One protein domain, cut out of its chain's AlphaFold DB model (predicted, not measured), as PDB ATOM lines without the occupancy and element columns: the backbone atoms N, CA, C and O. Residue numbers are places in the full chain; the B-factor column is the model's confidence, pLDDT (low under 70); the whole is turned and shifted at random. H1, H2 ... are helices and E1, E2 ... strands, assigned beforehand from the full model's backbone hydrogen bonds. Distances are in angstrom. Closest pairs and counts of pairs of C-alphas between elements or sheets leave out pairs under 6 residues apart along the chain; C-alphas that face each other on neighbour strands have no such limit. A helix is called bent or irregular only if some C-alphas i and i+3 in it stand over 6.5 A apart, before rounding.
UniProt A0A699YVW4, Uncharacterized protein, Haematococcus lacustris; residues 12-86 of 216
ATOM      1  N   ILE A  12     119.927 115.379 -19.652       93.06
ATOM      2  CA  ILE A  12     119.175 115.033 -20.853       93.06
ATOM      3  C   ILE A  12     118.442 113.719 -20.610       93.06
ATOM      4  O   ILE A  12     119.050 112.653 -20.557       93.06
ATOM      5  N   VAL A  13     117.119 113.770 -20.505       94.00
ATOM      6  CA  VAL A  13     116.277 112.582 -20.365       94.00
ATOM      7  C   VAL A  13     115.873 112.088 -21.749       94.00
ATOM      8  O   VAL A  13     115.093 112.727 -22.450       94.00
ATOM      9  N   GLY A  14     116.388 110.928 -22.148       94.00
ATOM     10  CA  GLY A  14     116.086 110.289 -23.425       94.00
ATOM     11  C   GLY A  14     117.267 110.284 -24.392       94.00
ATOM     12  O   GLY A  14     117.534 111.249 -25.100       94.00
ATOM     13  N   ALA A  15     117.904 109.123 -24.525       93.56
ATOM     14  CA  ALA A  15     119.020 108.888 -25.444       93.56
ATOM     15  C   ALA A  15     118.579 108.575 -26.891       93.56
ATOM     16  O   ALA A  15     119.120 107.679 -27.542       93.56
ATOM     17  N   GLY A  16     117.544 109.266 -27.373       93.31
ATOM     18  CA  GLY A  16     117.129 109.225 -28.774       93.31
ATOM     19  C   GLY A  16     117.980 110.150 -29.647       93.31
ATOM     20  O   GLY A  16     118.943 110.752 -29.182       93.31
ATOM     21  N   ARG A  17     117.587 110.321 -30.916       93.88
ATOM     22  CA  ARG A  17     118.314 111.173 -31.881       93.88
ATOM     23  C   ARG A  17     118.581 112.590 -31.359       93.88
ATOM     24  O   ARG A  17     119.697 113.069 -31.482       93.88
ATOM     25  N   VAL A  18     117.568 113.236 -30.774       93.44
ATOM     26  CA  VAL A  18     117.683 114.616 -30.265       93.44
ATOM     27  C   VAL A  18     118.584 114.673 -29.035       93.44
ATOM     28  O   VAL A  18     119.523 115.458 -29.014       93.44
ATOM     29  N   GLY A  19     118.341 113.816 -28.039       94.31
ATOM     30  CA  GLY A  19     119.129 113.830 -26.807       94.31
ATOM     31  C   GLY A  19     120.606 113.510 -27.034       94.31
ATOM     32  O   GLY A  19     121.459 114.178 -26.465       94.31
ATOM     33  N   LEU A  20     120.917 112.552 -27.915       94.75
ATOM     34  CA  LEU A  20     122.304 112.236 -28.268       94.75
ATOM     35  C   LEU A  20     122.984 113.371 -29.039       94.75
ATOM     36  O   LEU A  20     124.134 113.671 -28.749       94.75
ATOM     37  N   ALA A  21     122.280 114.027 -29.966       94.38
ATOM     38  CA  ALA A  21     122.835 115.167 -30.692       94.38
ATOM     39  C   ALA A  21     123.146 116.351 -29.760       94.38
ATOM     40  O   ALA A  21     124.180 116.991 -29.906       94.38
ATOM     41  N   ILE A  22     122.279 116.633 -28.779       91.81
ATOM     42  CA  ILE A  22     122.538 117.686 -27.784       91.81
ATOM     43  C   ILE A  22     123.740 117.311 -26.911       91.81
ATOM     44  O   ILE A  22     124.644 118.127 -26.767       91.81
ATOM     45  N   ALA A  23     123.787 116.073 -26.407       91.31
ATOM     46  CA  ALA A  23     124.897 115.591 -25.587       91.31
ATOM     47  C   ALA A  23     126.246 115.648 -26.326       91.31
ATOM     48  O   ALA A  23     127.271 115.976 -25.731       91.31
ATOM     49  N   GLU A  24     126.249 115.348 -27.628       92.75
ATOM     50  CA  GLU A  24     127.432 115.453 -28.487       92.75
ATOM     51  C   GLU A  24     127.921 116.904 -28.612       92.75
ATOM     52  O   GLU A  24     129.124 117.151 -28.553       92.75
ATOM     53  N   ILE A  25     127.002 117.869 -28.726       88.75
ATOM     54  CA  ILE A  25     127.331 119.299 -28.795       88.75
ATOM     55  C   ILE A  25     127.853 119.820 -27.446       88.75
ATOM     56  O   ILE A  25     128.815 120.587 -27.424       88.75
ATOM     57  N   GLY A  26     127.223 119.435 -26.331       85.56
ATOM     58  CA  GLY A  26     127.592 119.915 -24.995       85.56
ATOM     59  C   GLY A  26     128.846 119.252 -24.417       85.56
ATOM     60  O   GLY A  26     129.545 119.853 -23.598       85.56
ATOM     61  N   GLY A  27     129.159 118.019 -24.830       82.12
ATOM     62  CA  GLY A  27     130.397 117.291 -24.510       82.12
ATOM     63  C   GLY A  27     130.569 116.852 -23.047       82.12
ATOM     64  O   GLY A  27     131.437 116.032 -22.759       82.12
ATOM     65  N   SER A  28     129.752 117.370 -22.127       83.69
ATOM     66  CA  SER A  28     129.806 117.084 -20.683       83.69
ATOM     67  C   SER A  28     128.441 116.750 -20.068       83.69
ATOM     68  O   SER A  28     128.357 116.516 -18.865       83.69
ATOM     69  N   ASP A  29     127.385 116.699 -20.885       87.25
ATOM     70  CA  ASP A  29     126.011 116.480 -20.432       87.25
ATOM     71  C   ASP A  29     125.781 115.067 -19.879       87.25
ATOM     72  O   ASP A  29     126.372 114.080 -20.328       87.25
ATOM     73  N   VAL A  30     124.843 114.956 -18.938       88.94
ATOM     74  CA  VAL A  30     124.418 113.676 -18.362       88.94
ATOM     75  C   VAL A  30     123.199 113.166 -19.117       88.94
ATOM     76  O   VAL A  30     122.129 113.769 -19.064       88.94
ATOM     77  N   VAL A  31     123.334 112.025 -19.796       91.38
ATOM     78  CA  VAL A  31     122.226 111.396 -20.529       91.38
ATOM     79  C   VAL A  31     121.585 110.299 -19.690       91.38
ATOM     80  O   VAL A  31     122.221 109.291 -19.399       91.38
ATOM     81  N   ILE A  32     120.301 110.465 -19.384       90.81
ATOM     82  CA  ILE A  32     119.468 109.499 -18.665       90.81
ATOM     83  C   ILE A  32     118.672 108.672 -19.667       90.81
ATOM     84  O   ILE A  32     117.972 109.199 -20.542       90.81
ATOM     85  N   ARG A  33     118.768 107.351 -19.550       90.56
ATOM     86  CA  ARG A  33     118.057 106.396 -20.405       90.56
ATOM     87  C   ARG A  33     116.743 105.959 -19.770       90.56
ATOM     88  O   ARG A  33     116.450 106.205 -18.606       90.56
ATOM     89  N   ARG A  34     115.908 105.291 -20.567       83.94
ATOM     90  CA  ARG A  34     114.629 104.764 -20.084       83.94
ATOM     91  C   ARG A  34     114.870 103.787 -18.926       83.94
ATOM     92  O   ARG A  34     115.619 102.830 -19.089       83.94
ATOM     93  N   GLY A  35     114.176 104.008 -17.811       77.88
ATOM     94  CA  GLY A  35     114.267 103.176 -16.609       77.88
ATOM     95  C   GLY A  35     115.427 103.537 -15.680       77.88
ATOM     96  O   GLY A  35     115.452 103.055 -14.551       77.88
ATOM     97  N   GLU A  36     116.348 104.400 -16.111       82.25
ATOM     98  CA  GLU A  36     117.333 104.986 -15.209       82.25
ATOM     99  C   GLU A  36     116.658 106.076 -14.371       82.25
ATOM    100  O   GLU A  36     115.809 106.821 -14.874       82.25
ATOM    101  N   PRO A  37     116.987 106.158 -13.078       71.12
ATOM    102  CA  PRO A  37     116.303 107.074 -12.195       71.12
ATOM    103  C   PRO A  37     116.829 108.503 -12.410       71.12
ATOM    104  O   PRO A  37     118.029 108.727 -12.560       71.12
ATOM    105  N   VAL A  38     115.926 109.488 -12.406       68.44
ATOM    106  CA  VAL A  38     116.256 110.919 -12.529       68.44
ATOM    107  C   VAL A  38     116.705 111.447 -11.157       68.44
ATOM    108  O   VAL A  38     116.050 112.291 -10.556       68.44
ATOM    109  N   VAL A  39     117.778 110.890 -10.583       58.91
ATOM    110  CA  VAL A  39     118.260 111.257  -9.233       58.91
ATOM    111  C   VAL A  39     119.672 111.814  -9.260       58.91
ATOM    112  O   VAL A  39     120.539 111.319  -9.971       58.91
ATOM    113  N   SER A  40     119.891 112.816  -8.402       56.78
ATOM    114  CA  SER A  40     121.161 113.520  -8.191       56.78
ATOM    115  C   SER A  40     121.662 114.312  -9.400       56.78
ATOM    116  O   SER A  40     122.846 114.287  -9.734       56.78
ATOM    117  N   LEU A  41     120.762 115.059 -10.037       60.50
ATOM    118  CA  LEU A  41     121.163 116.037 -11.041       60.50
ATOM    119  C   LEU A  41     121.751 117.244 -10.328       60.50
ATOM    120  O   LEU A  41     121.127 117.772  -9.403       60.50
ATOM    121  N   GLU A  42     122.907 117.724 -10.769       66.12
ATOM    122  CA  GLU A  42     123.363 119.047 -10.357       66.12
ATOM    123  C   GLU A  42     122.300 120.109 -10.711       66.12
ATOM    124  O   GLU A  42     121.400 119.889 -11.532       66.12
ATOM    125  N   ALA A  43     122.339 121.254 -10.026       76.44
ATOM    126  CA  ALA A  43     121.406 122.345 -10.290       76.44
ATOM    127  C   ALA A  43     121.538 122.818 -11.748       76.44
ATOM    128  O   ALA A  43     122.639 123.154 -12.190       76.44
ATOM    129  N   GLY A  44     120.417 122.880 -12.468       82.25
ATOM    130  CA  GLY A  44     120.377 123.284 -13.871       82.25
ATOM    131  C   GLY A  44     119.222 122.649 -14.656       82.25
ATOM    132  O   GLY A  44     118.456 121.869 -14.081       82.25
ATOM    133  N   PRO A  45     119.107 122.982 -15.957       87.31
ATOM    134  CA  PRO A  45     118.032 122.510 -16.828       87.31
ATOM    135  C   PRO A  45     118.014 120.989 -17.030       87.31
ATOM    136  O   PRO A  45     119.062 120.347 -17.165       87.31
ATOM    137  N   ILE A  46     116.804 120.436 -17.131       90.75
ATOM    138  CA  ILE A  46     116.532 119.022 -17.403       90.75
ATOM    139  C   ILE A  46     115.809 118.915 -18.748       90.75
ATOM    140  O   ILE A  46     114.593 119.072 -18.840       90.75
ATOM    141  N   LEU A  47     116.559 118.648 -19.811       92.56
ATOM    142  CA  LEU A  47     116.035 118.550 -21.170       92.56
ATOM    143  C   LEU A  47     115.295 117.224 -21.362       92.56
ATOM    144  O   LEU A  47     115.891 116.147 -21.298       92.56
ATOM    145  N   VAL A  48     113.997 117.288 -21.638       93.12
ATOM    146  CA  VAL A  48     113.156 116.119 -21.900       93.12
ATOM    147  C   VAL A  48     113.152 115.841 -23.400       93.12
ATOM    148  O   VAL A  48     112.451 116.492 -24.172       93.12
ATOM    149  N   CYS A  49     113.921 114.838 -23.815       94.56
ATOM    150  CA  CYS A  49     114.141 114.428 -25.206       94.56
ATOM    151  C   CYS A  49     113.462 113.086 -25.553       94.56
ATOM    152  O   CYS A  49     113.814 112.434 -26.544       94.56
ATOM    153  N   THR A  50     112.507 112.643 -24.731       94.50
ATOM    154  CA  THR A  50     111.698 111.435 -24.953       94.50
ATOM    155  C   THR A  50     110.525 111.688 -25.908       94.50
ATOM    156  O   THR A  50     110.248 112.825 -26.295       94.50
ATOM    157  N   ARG A  51     109.816 110.616 -26.294       92.88
ATOM    158  CA  ARG A  51     108.524 110.718 -27.001       92.88
ATOM    159  C   ARG A  51     107.433 111.221 -26.057       92.88
ATOM    160  O   ARG A  51     107.562 111.050 -24.844       92.88
ATOM    161  N   ASN A  52     106.339 111.732 -26.620       93.94
ATOM    162  CA  ASN A  52     105.222 112.252 -25.826       93.94
ATOM    163  C   ASN A  52     104.613 111.190 -24.888       93.94
ATOM    164  O   ASN A  52     104.305 111.491 -23.741       93.94
ATOM    165  N   ASP A  53     104.524 109.931 -25.329       93.25
ATOM    166  CA  ASP A  53     103.965 108.826 -24.525       93.25
ATOM    167  C   ASP A  53     104.798 108.487 -23.272       93.25
ATOM    168  O   ASP A  53     104.320 107.795 -22.378       93.25
ATOM    169  N   ASP A  54     106.049 108.953 -23.204       92.88
ATOM    170  CA  ASP A  54     106.940 108.715 -22.066       92.88
ATOM    171  C   ASP A  54     106.940 109.888 -21.062       92.88
ATOM    172  O   ASP A  54     107.569 109.776 -20.009       92.88
ATOM    173  N   LEU A  55     106.262 111.008 -21.359       93.62
ATOM    174  CA  LEU A  55     106.318 112.232 -20.544       93.62
ATOM    175  C   LEU A  55     105.848 112.020 -19.104       93.62
ATOM    176  O   LEU A  55     106.497 112.505 -18.179       93.62
ATOM    177  N   GLU A  56     104.774 111.255 -18.911       94.25
ATOM    178  CA  GLU A  56     104.246 110.940 -17.580       94.25
ATOM    179  C   GLU A  56     105.321 110.282 -16.709       94.25
ATOM    180  O   GLU A  56     105.623 110.734 -15.607       94.25
ATOM    181  N   ALA A  57     105.977 109.249 -17.244       91.94
ATOM    182  CA  ALA A  57     107.024 108.529 -16.532       91.94
ATOM    183  C   ALA A  57     108.215 109.437 -16.187       91.94
ATOM    184  O   ALA A  57     108.794 109.296 -15.110       91.94
ATOM    185  N   VAL A  58     108.562 110.386 -17.063       92.00
ATOM    186  CA  VAL A  58     109.617 111.373 -16.792       92.00
ATOM    187  C   VAL A  58     109.225 112.296 -15.637       92.00
ATOM    188  O   VAL A  58     110.022 112.486 -14.717       92.00
ATOM    189  N   VAL A  59     108.003 112.835 -15.634       92.19
ATOM    190  CA  VAL A  59     107.521 113.727 -14.562       92.19
ATOM    191  C   VAL A  59     107.446 113.001 -13.219       92.19
ATOM    192  O   VAL A  59     107.861 113.557 -12.199       92.19
ATOM    193  N   GLN A  60     106.978 111.750 -13.206       91.50
ATOM    194  CA  GLN A  60     106.921 110.945 -11.983       91.50
ATOM    195  C   GLN A  60     108.311 110.576 -11.458       91.50
ATOM    196  O   GLN A  60     108.523 110.568 -10.246       91.50
ATOM    197  N   ALA A  61     109.270 110.313 -12.349       89.19
ATOM    198  CA  ALA A  61     110.650 110.027 -11.962       89.19
ATOM    199  C   ALA A  61     111.424 111.276 -11.500       89.19
ATOM    200  O   ALA A  61     112.432 111.137 -10.810       89.19
ATOM    201  N   THR A  62     110.972 112.479 -11.871       89.50
ATOM    202  CA  THR A  62     111.623 113.750 -11.519       89.50
ATOM    203  C   THR A  62     111.241 114.184 -10.096       89.50
ATOM    204  O   THR A  62     110.041 114.299  -9.805       89.50
ATOM    205  N   PRO A  63     112.223 114.480  -9.215       89.06
ATOM    206  CA  PRO A  63     111.966 115.007  -7.877       89.06
ATOM    207  C   PRO A  63     111.037 116.235  -7.915       89.06
ATOM    208  O   PRO A  63     111.240 117.105  -8.765       89.06
ATOM    209  N   PRO A  64     110.018 116.335  -7.036       89.44
ATOM    210  CA  PRO A  64     109.022 117.407  -7.100       89.44
ATOM    211  C   PRO A  64     109.604 118.827  -7.117       89.44
ATOM    212  O   PRO A  64     109.123 119.673  -7.861       89.44
ATOM    213  N   ASP A  65     110.667 119.067  -6.351       88.88
ATOM    214  CA  ASP A  65     111.400 120.337  -6.260       88.88
ATOM    215  C   ASP A  65     112.212 120.673  -7.521       88.88
ATOM    216  O   ASP A  65     112.562 121.829  -7.748       88.88
ATOM    217  N   ARG A  66     112.475 119.675  -8.371       88.69
ATOM    218  CA  ARG A  66     113.204 119.805  -9.639       88.69
ATOM    219  C   ARG A  66     112.300 119.868 -10.864       88.69
ATOM    220  O   ARG A  66     112.783 120.139 -11.958       88.69
ATOM    221  N   ARG A  67     110.989 119.649 -10.721       90.06
ATOM    222  CA  ARG A  67     110.049 119.666 -11.860       90.06
ATOM    223  C   ARG A  67     109.983 121.017 -12.573       90.06
ATOM    224  O   ARG A  67     109.752 121.048 -13.775       90.06
ATOM    225  N   GLN A  68     110.243 122.109 -11.857       87.56
ATOM    226  CA  GLN A  68     110.338 123.458 -12.426       87.56
ATOM    227  C   GLN A  68     111.542 123.654 -13.368       87.56
ATOM    228  O   GLN A  68     111.563 124.618 -14.130       87.56
ATOM    229  N   ASP A  69     112.528 122.750 -13.316       87.94
ATOM    230  CA  ASP A  69     113.727 122.783 -14.159       87.94
ATOM    231  C   ASP A  69     113.580 121.925 -15.428       87.94
ATOM    232  O   ASP A  69     114.511 121.856 -16.235       87.94
ATOM    233  N   LEU A  70     112.443 121.237 -15.602       90.56
ATOM    234  CA  LEU A  70     112.150 120.492 -16.825       90.56
ATOM    235  C   LEU A  70     112.091 121.453 -18.016       90.56
ATOM    236  O   LEU A  70     111.624 122.578 -17.908       90.56
ATOM    237  N   VAL A  71     112.587 121.004 -19.163       90.62
ATOM    238  CA  VAL A  71     112.511 121.728 -20.432       90.62
ATOM    239  C   VAL A  71     112.041 120.740 -21.489       90.62
ATOM    240  O   VAL A  71     112.745 119.788 -21.822       90.62
ATOM    241  N   PHE A  72     110.837 120.951 -22.011       91.06
ATOM    242  CA  PHE A  72     110.181 120.036 -22.941       91.06
ATOM    243  C   PHE A  72     110.579 120.331 -24.394       91.06
ATOM    244  O   PHE A  72     110.422 121.453 -24.874       91.06
ATOM    245  N   LEU A  73     111.099 119.325 -25.109       90.31
ATOM    246  CA  LEU A  73     111.550 119.438 -26.510       90.31
ATOM    247  C   LEU A  73     110.622 118.707 -27.500       90.31
ATOM    248  O   LEU A  73     110.975 118.461 -28.657       90.31
ATOM    249  N   GLN A  74     109.435 118.323 -27.045       90.81
ATOM    250  CA  GLN A  74     108.481 117.530 -27.808       90.81
ATOM    251  C   GLN A  74     107.873 118.299 -28.988       90.81
ATOM    252  O   GLN A  74     107.864 119.530 -29.060       90.81
ATOM    253  N   ASN A  75     107.336 117.540 -29.943       89.75
ATOM    254  CA  ASN A  75     106.470 118.084 -30.984       89.75
ATOM    255  C   ASN A  75     105.003 117.969 -30.554       89.75
ATOM    256  O   ASN A  75     104.635 117.064 -29.807       89.75
ATOM    257  N   GLY A  76     104.157 118.831 -31.118       88.62
ATOM    258  CA  GLY A  76     102.725 118.857 -30.823       88.62
ATOM    259  C   GLY A  76     102.331 119.953 -29.833       88.62
ATOM    260  O   GLY A  76     103.169 120.751 -29.414       88.62
ATOM    261  N   MET A  77     101.045 119.996 -29.486       89.56
ATOM    262  CA  MET A  77     100.479 120.936 -28.520       89.56
ATOM    263  C   MET A  77     100.536 120.351 -27.106       89.56
ATOM    264  O   MET A  77      99.708 119.517 -26.745       89.56
ATOM    265  N   LEU A  78     101.524 120.774 -26.313       90.44
ATOM    266  CA  LEU A  78     101.745 120.254 -24.958       90.44
ATOM    267  C   LEU A  78     101.039 121.051 -23.855       90.44
ATOM    268  O   LEU A  78     100.799 120.482 -22.793       90.44
ATOM    269  N   GLN A  79     100.702 122.325 -24.087       87.69
ATOM    270  CA  GLN A  79     100.252 123.237 -23.025       87.69
ATOM    271  C   GLN A  79      99.093 122.684 -22.178       87.69
ATOM    272  O   GLN A  79      99.243 122.656 -20.960       87.69
ATOM    273  N   PRO A  80      98.004 122.132 -22.759       88.69
ATOM    274  CA  PRO A  80      96.910 121.597 -21.948       88.69
ATOM    275  C   PRO A  80      97.350 120.463 -21.013       88.69
ATOM    276  O   PRO A  80      96.845 120.334 -19.900       88.69
ATOM    277  N   TRP A  81      98.305 119.638 -21.454       92.75
ATOM    278  CA  TRP A  81      98.869 118.584 -20.617       92.75
ATOM    279  C   TRP A  81      99.792 119.166 -19.547       92.75
ATOM    280  O   TRP A  81      99.687 118.769 -18.394       92.75
ATOM    281  N   LEU A  82     100.650 120.131 -19.886       91.94
ATOM    282  CA  LEU A  82     101.525 120.789 -18.912       91.94
ATOM    283  C   LEU A  82     100.714 121.458 -17.796       91.94
ATOM    284  O   LEU A  82     101.003 121.238 -16.621       91.94
ATOM    285  N   ASP A  83      99.655 122.189 -18.143       90.50
ATOM    286  CA  ASP A  83      98.769 122.845 -17.177       90.50
ATOM    287  C   ASP A  83      98.106 121.828 -16.240       90.50
ATOM    288  O   ASP A  83      98.107 122.010 -15.021       90.50
ATOM    289  N   ALA A  84      97.624 120.705 -16.785       91.69
ATOM    290  CA  ALA A  84      97.024 119.625 -15.999       91.69
ATOM    291  C   ALA A  84      97.997 118.977 -14.992       91.69
ATOM    292  O   ALA A  84      97.549 118.394 -14.005       91.69
ATOM    293  N   HIS A  85      99.312 119.105 -15.208       92.81
ATOM    294  CA  HIS A  85     100.358 118.590 -14.317       92.81
ATOM    295  C   HIS A  85     100.987 119.676 -13.429       92.81
ATOM    296  O   HIS A  85     101.935 119.393 -12.698       92.81
ATOM    297  N   GLY A  86     100.480 120.915 -13.478       91.19
ATOM    298  CA  GLY A  86     101.075 122.050 -12.763       91.19
ATOM    299  C   GLY A  86     102.441 122.469 -13.320       91.19
ATOM    300  O   GLY A  86     103.255 123.032 -12.595       91.19
TER     301      GLY A  86
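What this domain is: This is residues 12 to 86 of the 216 residues of an uncharacterized protein of Haematococcus lacustris (UniProt A0A699YVW4). Two short parallel strands, E2 and E3, lie side by side in the middle of a small body, with H2 beside them and the short H3 leading straight into E3. H1 and E1 lie toward one end of the longest axis, and H4 lies toward the other. The printed part has 75 residues, with four named helices and three named strands in the order H1, E1, E2, H2, H3, E3, H4; its class is mixed, helices and strands. The sheet has the order E2, E3 and is parallel, while E1 pairs with no named strand. The whole is compact, with a radius of gyration of the C-alphas of 11.8 A and spans of 34 by 26 by 21 A.

Where its parts are: E2 is residues 46 to 48, with C-alpha 46 at (116.532, 119.022, -17.403), and E3 is residues 70 to 72. H2, residues 52 to 61, is 15.1 A long and irregular: C-alphas 53 and 56 are 7.3 A apart. H3, residues 64 to 69, is 10.0 A long and only just irregular, with C-alphas 65 and 68 7.0 A apart. H1, residues 17 to 26, is 14.5 A long and begins at C-alpha 17 (118.314, 111.173, -31.881). E1 is residues 30 to 32. H4, residues 79 to 84, is 8.5 A long and ends at C-alpha 84 (97.024, 119.625, -15.999).

How they stand to each other: E2 and E3 are parallel neighbours, with 30 degrees between their directions. N 48 and O 71 are within hydrogen-bond range at 2.8 A, as are N 71 and O 46 at 2.8 A. E2, H2, H3 and E3 make a strand-helix-strand unit, two parallel neighbour strands with helices between them along the chain, and its crossover is right-handed. The closest C-alphas of E2 and H2 are those of Val 48 and Val 58, 7.8 A apart. H2 and H3 are close but not clearly touching; their closest C-alphas, of Val 59 and Arg 67, are 7.0 A apart. They run opposite ways at a steep tilt of 48 degrees. The closest C-alphas of H1 and E1, those of Ala 23 and Val 31, are 7.1 A apart. H1 and H4 are apart, and so are E1 and E2. Every O i to N i+4 pair is within hydrogen-bond range in H1 and H4; H2 has 4 of 6, and H3 has 0 of 2, with 2 of 3 O i to N i+3 pairs within range.

The domain as a whole: The two C-alphas farthest apart, those of Gly 27 and Ala 84, are separated by 34.5 A. The printed part has no cut. The link from E1 to E2, residues 33 to 45, is long, and the one from E3 to H4 is short. The mean pLDDT of the printed part is 88.1; residues 38 to 42, within the long link, are under 70.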